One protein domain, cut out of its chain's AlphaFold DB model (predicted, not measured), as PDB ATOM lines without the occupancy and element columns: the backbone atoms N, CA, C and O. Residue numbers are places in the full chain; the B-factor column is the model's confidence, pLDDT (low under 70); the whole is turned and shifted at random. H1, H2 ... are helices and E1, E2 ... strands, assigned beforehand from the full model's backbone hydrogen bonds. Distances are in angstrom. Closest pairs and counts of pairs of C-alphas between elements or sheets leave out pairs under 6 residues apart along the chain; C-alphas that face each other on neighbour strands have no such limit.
ATOM      1  N   ALA A  31     132.742  75.273 118.567       74.38
ATOM      2  CA  ALA A  31     131.839  75.403 119.705       74.38
ATOM      3  C   ALA A  31     131.536  76.893 119.981       74.38
ATOM      4  O   ALA A  31     132.472  77.698 120.070       74.38
ATOM      5  N   PRO A  32     130.261  77.290 120.128       64.69
ATOM      6  CA  PRO A  32     129.908  78.671 120.424       64.69
ATOM      7  C   PRO A  32     130.429  79.091 121.803       64.69
ATOM      8  O   PRO A  32     130.438  78.310 122.756       64.69
ATOM      9  N   VAL A  33     130.853  80.350 121.919       73.88
ATOM     10  CA  VAL A  33     131.313  80.928 123.188       73.88
ATOM     11  C   VAL A  33     130.099  81.304 124.035       73.88
ATOM     12  O   VAL A  33     129.046  81.656 123.501       73.88
ATOM     13  N   ALA A  34     130.235  81.249 125.361       63.28
ATOM     14  CA  ALA A  34     129.194  81.725 126.264       63.28
ATOM     15  C   ALA A  34     128.848  83.195 125.976       63.28
ATOM     16  O   ALA A  34     129.732  84.035 125.789       63.28
ATOM     17  N   VAL A  35     127.552  83.495 125.960       61.75
ATOM     18  CA  VAL A  35     127.042  84.863 125.851       61.75
ATOM     19  C   VAL A  35     127.547  85.749 126.985       61.75
ATOM     20  O   VAL A  35     127.813  85.283 128.097       61.75
ATOM     21  N   LEU A  36     127.635  87.056 126.726       59.12
ATOM     22  CA  LEU A  36     127.887  88.020 127.789       59.12
ATOM     23  C   LEU A  36     126.668  88.040 128.723       59.12
ATOM     24  O   LEU A  36     125.629  88.607 128.401       59.12
ATOM     25  N   GLN A  37     126.813  87.396 129.882       54.28
ATOM     26  CA  GLN A  37     125.821  87.347 130.953       54.28
ATOM     27  C   GLN A  37     126.446  87.818 132.266       54.28
ATOM     28  O   GLN A  37     127.570  87.456 132.610       54.28
ATOM     29  N   GLY A  38     125.711  88.601 133.052       43.59
ATOM     30  CA  GLY A  38     126.155  88.918 134.404       43.59
ATOM     31  C   GLY A  38     125.289  89.943 135.113       43.59
ATOM     32  O   GLY A  38     124.891  90.947 134.529       43.59
ATOM     33  N   LYS A  39     125.065  89.734 136.418       42.00
ATOM     34  CA  LYS A  39     124.346  90.683 137.287       42.00
ATOM     35  C   LYS A  39     124.943  92.092 137.245       42.00
ATOM     36  O   LYS A  39     124.188  93.046 137.198       42.00
ATOM     37  N   LYS A  40     126.276  92.222 137.166       41.97
ATOM     38  CA  LYS A  40     126.954  93.521 137.000       41.97
ATOM     39  C   LYS A  40     126.692  94.180 135.645       41.97
ATOM     40  O   LYS A  40     126.671  95.398 135.583       41.97
ATOM     41  N   PHE A  41     126.479  93.403 134.581       49.84
ATOM     42  CA  PHE A  41     126.071  93.929 133.275       49.84
ATOM     43  C   PHE A  41     124.608  94.387 133.344       49.84
ATOM     44  O   PHE A  41     124.284  95.511 132.990       49.84
ATOM     45  N   LEU A  42     123.737  93.574 133.941       46.06
ATOM     46  CA  LEU A  42     122.340  93.939 134.186       46.06
ATOM     47  C   LEU A  42     122.183  95.143 135.137       46.06
ATOM     48  O   LEU A  42     121.231  95.897 134.997       46.06
ATOM     49  N   GLU A  43     123.086  95.353 136.096       44.72
ATOM     50  CA  GLU A  43     123.064  96.505 137.015       44.72
ATOM     51  C   GLU A  43     123.728  97.758 136.426       44.72
ATOM     52  O   GLU A  43     123.212  98.851 136.637       44.72
ATOM     53  N   ALA A  44     124.815  97.621 135.655       45.47
ATOM     54  CA  ALA A  44     125.474  98.744 134.976       45.47
ATOM     55  C   ALA A  44     124.716  99.227 133.723       45.47
ATOM     56  O   ALA A  44     124.936 100.348 133.274       45.47
ATOM     57  N   TYR A  45     123.817  98.399 133.179       46.31
ATOM     58  CA  TYR A  45     123.046  98.683 131.962       46.31
ATOM     59  C   TYR A  45     121.530  98.566 132.142       46.31
ATOM     60  O   TYR A  45     120.792  98.521 131.158       46.31
ATOM     61  N   ARG A  46     121.032  98.566 133.386       46.47
ATOM     62  CA  ARG A  46     119.626  98.887 133.665       46.47
ATOM     63  C   ARG A  46     119.422 100.363 133.361       46.47
ATOM     64  O   ARG A  46     119.458 101.209 134.250       46.47
ATOM     65  N   VAL A  47     119.231 100.673 132.086       47.03
ATOM     66  CA  VAL A  47     118.759 101.987 131.671       47.03
ATOM     67  C   VAL A  47     117.364 102.118 132.277       47.03
ATOM     68  O   VAL A  47     116.494 101.291 131.984       47.03
ATOM     69  N   PRO A  48     117.104 103.101 133.156       46.50
ATOM     70  CA  PRO A  48     115.736 103.419 133.513       46.50
ATOM     71  C   PRO A  48     114.991 103.642 132.199       46.50
ATOM     72  O   PRO A  48     115.460 104.409 131.357       46.50
ATOM     73  N   LYS A  49     113.848 102.974 132.016       48.78
ATOM     74  CA  LYS A  49     113.028 102.996 130.785       48.78
ATOM     75  C   LYS A  49     112.748 104.416 130.247       48.78
ATOM     76  O   LYS A  49     112.373 104.583 129.096       48.78
ATOM     77  N   ALA A  50     112.930 105.430 131.095       46.72
ATOM     78  CA  ALA A  50     112.803 106.849 130.800       46.72
ATOM     79  C   ALA A  50     113.956 107.465 129.980       46.72
ATOM     80  O   ALA A  50     113.757 108.542 129.426       46.72
ATOM     81  N   HIS A  51     115.141 106.846 129.911       51.38
ATOM     82  CA  HIS A  51     116.323 107.536 129.387       51.38
ATOM     83  C   HIS A  51     116.901 107.003 128.077       51.38
ATOM     84  O   HIS A  51     117.551 107.795 127.428       51.38
ATOM     85  N   ASN A  52     116.649 105.777 127.597       55.78
ATOM     86  CA  ASN A  52     117.139 105.312 126.273       55.78
ATOM     87  C   ASN A  52     118.626 105.636 125.954       55.78
ATOM     88  O   ASN A  52     119.010 105.707 124.788       55.78
ATOM     89  N   PHE A  53     119.470 105.863 126.963       67.75
ATOM     90  CA  PHE A  53     120.858 106.277 126.782       67.75
ATOM     91  C   PHE A  53     121.758 105.186 127.348       67.75
ATOM     92  O   PHE A  53     121.777 104.940 128.554       67.75
ATOM     93  N   CYS A  54     122.502 104.529 126.464       73.94
ATOM     94  CA  CYS A  54     123.609 103.664 126.840       73.94
ATOM     95  C   CYS A  54     124.889 104.491 127.014       73.94
ATOM     96  O   CYS A  54     125.036 105.562 126.420       73.94
ATOM     97  N   HIS A  55     125.832 103.994 127.817       74.81
ATOM     98  CA  HIS A  55     127.163 104.597 127.915       74.81
ATOM     99  C   HIS A  55     127.883 104.594 126.555       74.81
ATOM    100  O   HIS A  55     127.598 103.772 125.684       74.81
ATOM    101  N   ALA A  56     128.846 105.503 126.375       77.31
ATOM    102  CA  ALA A  56     129.659 105.553 125.162       77.31
ATOM    103  C   ALA A  56     130.297 104.182 124.868       77.31
ATOM    104  O   ALA A  56     130.871 103.554 125.757       77.31
ATOM    105  N   GLY A  57     130.179 103.722 123.619       75.12
ATOM    106  CA  GLY A  57     130.602 102.379 123.211       75.12
ATOM    107  C   GLY A  57     129.519 101.301 123.326       75.12
ATOM    108  O   GLY A  57     129.805 100.149 123.007       75.12
ATOM    109  N   TYR A  58     128.288 101.656 123.712       79.81
ATOM    110  CA  TYR A  58     127.131 100.758 123.791       79.81
ATOM    111  C   TYR A  58     125.929 101.316 123.010       79.81
ATOM    112  O   TYR A  58     125.746 102.529 122.919       79.81
ATOM    113  N   GLY A  59     125.119 100.431 122.426       78.69
ATOM    114  CA  GLY A  59     123.876 100.741 121.715       78.69
ATOM    115  C   GLY A  59     122.659 100.126 122.407       78.69
ATOM    116  O   GLY A  59     122.798  99.156 123.152       78.69
ATOM    117  N   VAL A  60     121.478 100.703 122.174       80.06
ATOM    118  CA  VAL A  60     120.206 100.238 122.752       80.06
ATOM    119  C   VAL A  60     119.605  99.137 121.873       80.06
ATOM    120  O   VAL A  60     119.413  99.345 120.676       80.06
ATOM    121  N   CYS A  61     119.282  97.995 122.474       77.69
ATOM    122  CA  CYS A  61     118.560  96.889 121.844       77.69
ATOM    123  C   CYS A  61     117.029  97.081 121.925       77.69
ATOM    124  O   CYS A  61     116.554  97.848 122.769       77.69
ATOM    125  N   PRO A  62     116.231  96.400 121.077       79.62
ATOM    126  CA  PRO A  62     114.777  96.609 120.980       79.62
ATOM    127  C   PRO A  62     113.999  96.416 122.292       79.62
ATOM    128  O   PRO A  62     113.009  97.099 122.550       79.62
ATOM    129  N   ASP A  63     114.463  95.523 123.155       73.88
ATOM    130  CA  ASP A  63     113.921  95.223 124.483       73.88
ATOM    131  C   ASP A  63     114.497  96.134 125.589       73.88
ATOM    132  O   ASP A  63     114.303  95.893 126.779       73.88
ATOM    133  N   SER A  64     115.131  97.246 125.198       73.56
ATOM    134  CA  SER A  64     115.591  98.329 126.079       73.56
ATOM    135  C   SER A  64     116.756  97.973 127.018       73.56
ATOM    136  O   SER A  64     116.888  98.581 128.081       73.56
ATOM    137  N   HIS A  65     117.628  97.034 126.633       75.88
ATOM    138  CA  HIS A  65     118.939  96.844 127.271       75.88
ATOM    139  C   HIS A  65     120.077  97.400 126.402       75.88
ATOM    140  O   HIS A  65     119.878  97.722 125.232       75.88
ATOM    141  N   CYS A  66     121.276  97.533 126.975       76.81
ATOM    142  CA  CYS A  66     122.455  98.000 126.248       76.81
ATOM    143  C   CYS A  66     123.387  96.850 125.872       76.81
ATOM    144  O   CYS A  66     123.804  96.093 126.749       76.81
ATOM    145  N   CYS A  67     123.804  96.801 124.608       78.94
ATOM    146  CA  CYS A  67     124.863  95.914 124.126       78.94
ATOM    147  C   CYS A  67     126.073  96.708 123.615       78.94
ATOM    148  O   CYS A  67     125.922  97.865 123.215       78.94
ATOM    149  N   PRO A  68     127.285  96.126 123.615       80.38
ATOM    150  CA  PRO A  68     128.464  96.766 123.032       80.38
ATOM    151  C   PRO A  68     128.230  97.160 121.564       80.38
ATOM    152  O   PRO A  68     127.712  96.367 120.780       80.38
ATOM    153  N   MET A  69     128.634  98.368 121.162       78.75
ATOM    154  CA  MET A  69     128.476  98.831 119.779       78.75
ATOM    155  C   MET A  69     129.242  97.938 118.794       78.75
ATOM    156  O   MET A  69     130.459  97.739 118.908       78.75
ATOM    157  N   GLY A  70     128.523  97.465 117.775       77.94
ATOM    158  CA  GLY A  70     129.025  96.532 116.765       77.94
ATOM    159  C   GLY A  70     128.899  95.057 117.157       77.94
ATOM    160  O   GLY A  70     129.325  94.211 116.380       77.94
ATOM    161  N   GLY A  71     128.354  94.755 118.339       82.00
ATOM    162  CA  GLY A  71     127.875  93.420 118.701       82.00
ATOM    163  C   GLY A  71     126.427  93.180 118.265       82.00
ATOM    164  O   GLY A  71     125.787  94.068 117.697       82.00
ATOM    165  N   GLU A  72     125.910  91.988 118.558       85.12
ATOM    166  CA  GLU A  72     124.542  91.570 118.221       85.12
ATOM    167  C   GLU A  72     123.655  91.497 119.474       85.12
ATOM    168  O   GLU A  72     124.088  91.012 120.526       85.12
ATOM    169  N   CYS A  73     122.417  91.993 119.359       83.94
ATOM    170  CA  CYS A  73     121.375  91.843 120.375       83.94
ATOM    171  C   CYS A  73     120.723  90.465 120.207       83.94
ATOM    172  O   CYS A  73     120.175  90.195 119.139       83.94
ATOM    173  N   CYS A  74     120.752  89.616 121.234       81.69
ATOM    174  CA  CYS A  74     120.086  88.316 121.171       81.69
ATOM    175  C   CYS A  74     118.612  88.426 121.588       81.69
ATOM    176  O   CYS A  74     118.232  89.344 122.315       81.69
ATOM    177  N   ASP A  75     117.790  87.454 121.183       79.38
ATOM    178  CA  ASP A  75     116.345  87.449 121.465       79.38
ATOM    179  C   ASP A  75     116.007  87.355 122.965       79.38
ATOM    180  O   ASP A  75     114.923  87.761 123.390       79.38
ATOM    181  N   VAL A  76     116.920  86.824 123.791       73.94
ATOM    182  CA  VAL A  76     116.720  86.764 125.244       73.94
ATOM    183  C   VAL A  76     117.129  88.086 125.885       73.94
ATOM    184  O   VAL A  76     118.285  88.504 125.745       73.94
ATOM    185  N   PRO A  77     116.233  88.698 126.681       69.38
ATOM    186  CA  PRO A  77     116.490  89.998 127.267       69.38
ATOM    187  C   PRO A  77     117.787  90.077 128.068       69.38
ATOM    188  O   PRO A  77     118.075  89.225 128.911       69.38
ATOM    189  N   GLY A  78     118.558  91.138 127.826       67.56
ATOM    190  CA  GLY A  78     119.836  91.375 128.499       67.56
ATOM    191  C   GLY A  78     120.971  90.449 128.056       67.56
ATOM    192  O   GLY A  78     121.957  90.331 128.787       67.56
ATOM    193  N   THR A  79     120.838  89.798 126.899       77.38
ATOM    194  CA  THR A  79     121.865  88.918 126.331       77.38
ATOM    195  C   THR A  79     122.458  89.528 125.065       77.38
ATOM    196  O   THR A  79     121.745  89.837 124.113       77.38
ATOM    197  N   CYS A  80     123.784  89.656 125.047       81.12
ATOM    198  CA  CYS A  80     124.521  90.275 123.952       81.12
ATOM    199  C   CYS A  80     125.655  89.376 123.476       81.12
ATOM    200  O   CYS A  80     126.322  88.722 124.289       81.12
ATOM    201  N   CYS A  81     125.966  89.475 122.188       84.62
ATOM    202  CA  CYS A  81     127.232  89.004 121.650       84.62
ATOM    203  C   CYS A  81     128.219  90.154 121.429       84.62
ATOM    204  O   CYS A  81     127.811  91.272 121.105       84.62
ATOM    205  N   PRO A  82     129.525  89.919 121.650       82.81
ATOM    206  CA  PRO A  82     130.549  90.918 121.382       82.81
ATOM    207  C   PRO A  82     130.658  91.207 119.880       82.81
ATOM    208  O   PRO A  82     130.082  90.512 119.042       82.81
ATOM    209  N   ARG A  83     131.426  92.244 119.538       81.06
ATOM    210  CA  ARG A  83     131.720  92.575 118.140       81.06
ATOM    211  C   ARG A  83     132.324  91.369 117.419       81.06
ATOM    212  O   ARG A  83     133.170  90.694 117.994       81.06
ATOM    213  N   ASP A  84     131.884  91.150 116.181       82.75
ATOM    214  CA  ASP A  84     132.273  90.033 115.304       82.75
ATOM    215  C   ASP A  84     131.683  88.664 115.682       82.75
ATOM    216  O   ASP A  84     132.119  87.637 115.160       82.75
ATOM    217  N   TYR A  85     130.660  88.642 116.540       85.62
ATOM    218  CA  TYR A  85     129.910  87.438 116.884       85.62
ATOM    219  C   TYR A  85     128.412  87.649 116.661       85.62
ATOM    220  O   TYR A  85     127.889  88.729 116.931       85.62
ATOM    221  N   ARG A  86     127.737  86.580 116.241       86.00
ATOM    222  CA  ARG A  86     126.282  86.488 116.107       86.00
ATOM    223  C   ARG A  86     125.666  85.623 117.191       86.00
ATOM    224  O   ARG A  86     126.317  84.698 117.693       86.00
ATOM    225  N   CYS A  87     124.404  85.876 117.498       85.62
ATOM    226  CA  CYS A  87     123.641  85.046 118.411       85.62
ATOM    227  C   CYS A  87     123.312  83.711 117.733       85.62
ATOM    228  O   CYS A  87     122.902  83.650 116.573       85.62
ATOM    229  N   VAL A  88     123.516  82.616 118.458       85.81
ATOM    230  CA  VAL A  88     123.109  81.277 118.032       85.81
ATOM    231  C   VAL A  88     122.301  80.616 119.138       85.81
ATOM    232  O   VAL A  88     122.684  80.655 120.309       85.81
ATOM    233  N   ASN A  89     121.180  80.011 118.748       81.56
ATOM    234  CA  ASN A  89     120.316  79.243 119.636       81.56
ATOM    235  C   ASN A  89     120.789  77.789 119.657       81.56
ATOM    236  O   ASN A  89     120.920  77.154 118.610       81.56
ATOM    237  N   GLY A  90     121.065  77.284 120.849       73.06
ATOM    238  CA  GLY A  90     121.417  75.902 121.116       73.06
ATOM    239  C   GLY A  90     120.257  75.122 121.729       73.06
ATOM    240  O   GLY A  90     119.205  75.690 122.040       73.06
ATOM    241  N   PRO A  91     120.437  73.810 121.936       71.50
ATOM    242  CA  PRO A  91     119.452  72.980 122.618       71.50
ATOM    243  C   PRO A  91     119.181  73.487 124.045       71.50
ATOM    244  O   PRO A  91     120.067  74.043 124.699       71.50
ATOM    245  N   ASN A  92     117.959  73.254 124.539       68.50
ATOM    246  CA  ASN A  92     117.481  73.689 125.861       68.50
ATOM    247  C   ASN A  92     117.485  75.217 126.065       68.50
ATOM    248  O   ASN A  92     117.900  75.691 127.124       68.50
ATOM    249  N   ASP A  93     117.072  75.983 125.048       68.75
ATOM    250  CA  ASP A  93     117.003  77.456 125.072       68.75
ATOM    251  C   ASP A  93     118.335  78.132 125.448       68.75
ATOM    252  O   ASP A  93     118.382  79.237 125.997       68.75
ATOM    253  N   ARG A  94     119.456  77.456 125.169       65.69
ATOM    254  CA  ARG A  94     120.785  78.008 125.424       65.69
ATOM    255  C   ARG A  94     121.134  79.018 124.350       65.69
ATOM    256  O   ARG A  94     120.980  78.752 123.166       65.69
ATOM    257  N   LEU A  95     121.695  80.143 124.769       74.19
ATOM    258  CA  LEU A  95     122.267  81.117 123.855       74.19
ATOM    259  C   LEU A  95     123.787  81.048 123.873       74.19
ATOM    260  O   LEU A  95     124.412  80.912 124.927       74.19
ATOM    261  N   GLY A  96     124.369  81.177 122.692       81.00
ATOM    262  CA  GLY A  96     125.806  81.258 122.485       81.00
ATOM    263  C   GLY A  96     126.146  82.349 121.483       81.00
ATOM    264  O   GLY A  96     125.294  82.811 120.723       81.00
ATOM    265  N   CYS A  97     127.411  82.742 121.478       85.00
ATOM    266  CA  CYS A  97     127.970  83.667 120.510       85.00
ATOM    267  C   CYS A  97     128.863  82.906 119.541       85.00
ATOM    268  O   CYS A  97     129.863  82.301 119.937       85.00
ATOM    269  N   CYS A  98     128.510  82.957 118.263       86.12
ATOM    270  CA  CYS A  98     129.275  82.344 117.190       86.12
ATOM    271  C   CYS A  98     130.043  83.410 116.406       86.12
ATOM    272  O   CYS A  98     129.419  84.384 115.988       86.12
ATOM    273  N   PRO A  99     131.351  83.251 116.144       84.44
ATOM    274  CA  PRO A  99     132.080  84.180 115.290       84.44
ATOM    275  C   PRO A  99     131.424  84.334 113.908       84.44
ATOM    276  O   PRO A  99     130.989  83.358 113.285       84.44
ATOM    277  N   ASN A 100     131.369  85.562 113.400       81.88
ATOM    278  CA  ASN A 100     130.828  85.856 112.076       81.88
ATOM    279  C   ASN A 100     131.608  85.101 110.984       81.88
ATOM    280  O   ASN A 100     132.835  85.052 110.995       81.88
ATOM    281  N   GLY A 101     130.890  84.481 110.042       82.12
ATOM    282  CA  GLY A 101     131.478  83.679 108.954       82.12
ATOM    283  C   GLY A 101     131.895  82.248 109.334       82.12
ATOM    284  O   GLY A 101     132.271  81.466 108.454       82.12
ATOM    285  N   GLN A 102     131.795  81.873 110.611       81.69
ATOM    286  CA  GLN A 102     132.042  80.507 111.071       81.69
ATOM    287  C   GLN A 102     130.738  79.732 111.248       81.69
ATOM    288  O   GLN A 102     129.705  80.304 111.605       81.69
ATOM    289  N   ASP A 103     130.806  78.425 111.013       81.31
ATOM    290  CA  ASP A 103     129.729  77.504 111.362       81.31
ATOM    291  C   ASP A 103     129.965  77.059 112.802       81.31
ATOM    292  O   ASP A 103     131.042  76.549 113.124       81.31
ATOM    293  N   CYS A 104     128.990  77.318 113.673       78.69
ATOM    294  CA  CYS A 104     129.049  76.882 115.057       78.69
ATOM    295  C   CYS A 104     127.976  75.849 115.331       78.69
ATOM    296  O   CYS A 104     126.837  76.003 114.892       78.69
ATOM    297  N   GLU A 105     128.344  74.845 116.112       77.06
ATOM    298  CA  GLU A 105     127.450  73.786 116.541       77.06
ATOM    299  C   GLU A 105     127.571  73.637 118.053       77.06
ATOM    300  O   GLU A 105     128.668  73.592 118.620       77.06
TER     301      GLU A 105
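What this domain is: This is residues 31 to 105 of the 110 residues of an uncharacterized protein of Absidia repens (UniProt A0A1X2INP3). With little regular structure, three small hairpins make a row: E1 and E2, then residues 72 to 73 paired with 80 to 81, then E3 and E4, while residues 31 to 38 run beside the row to short H1. The 75 printed residues hold one named helix and four named strands, H1 E1 E2 E3 E4, only 24 residues, class mixed. It is compact, with a radius of gyration of the C-alphas of 12.4 A, yet elongated, 39 by 24 by 20 A.

How they stand to each other: Look first at E3, residues 85 to 90, and E4, residues 94 to 99, an antiparallel hairpin; N 88 and O 96 are within hydrogen-bond range, 2.9 A. Residues 33 to 34 pair antiparallel with 96 to 97 of E4. E1, residues 58 to 60, and E2, residues 66 to 68, form an antiparallel hairpin, N 59 to O 67 within hydrogen-bond range at 2.8 A. H1, residues 39 to 44, is apart from E2; its O i to N i+4 pairs are within range.

Where its parts are: Find C-alpha 39 at (124.346, 90.683, 137.287), where H1 begins; E4, 16.4 A long, ends at C-alpha 99, (132.080, 84.180, 115.290).

The domain as a whole: The printed part has no cut; links H1 to E1 and E2 to E3 are long. Confidence is low at residues 34 to 53, among others.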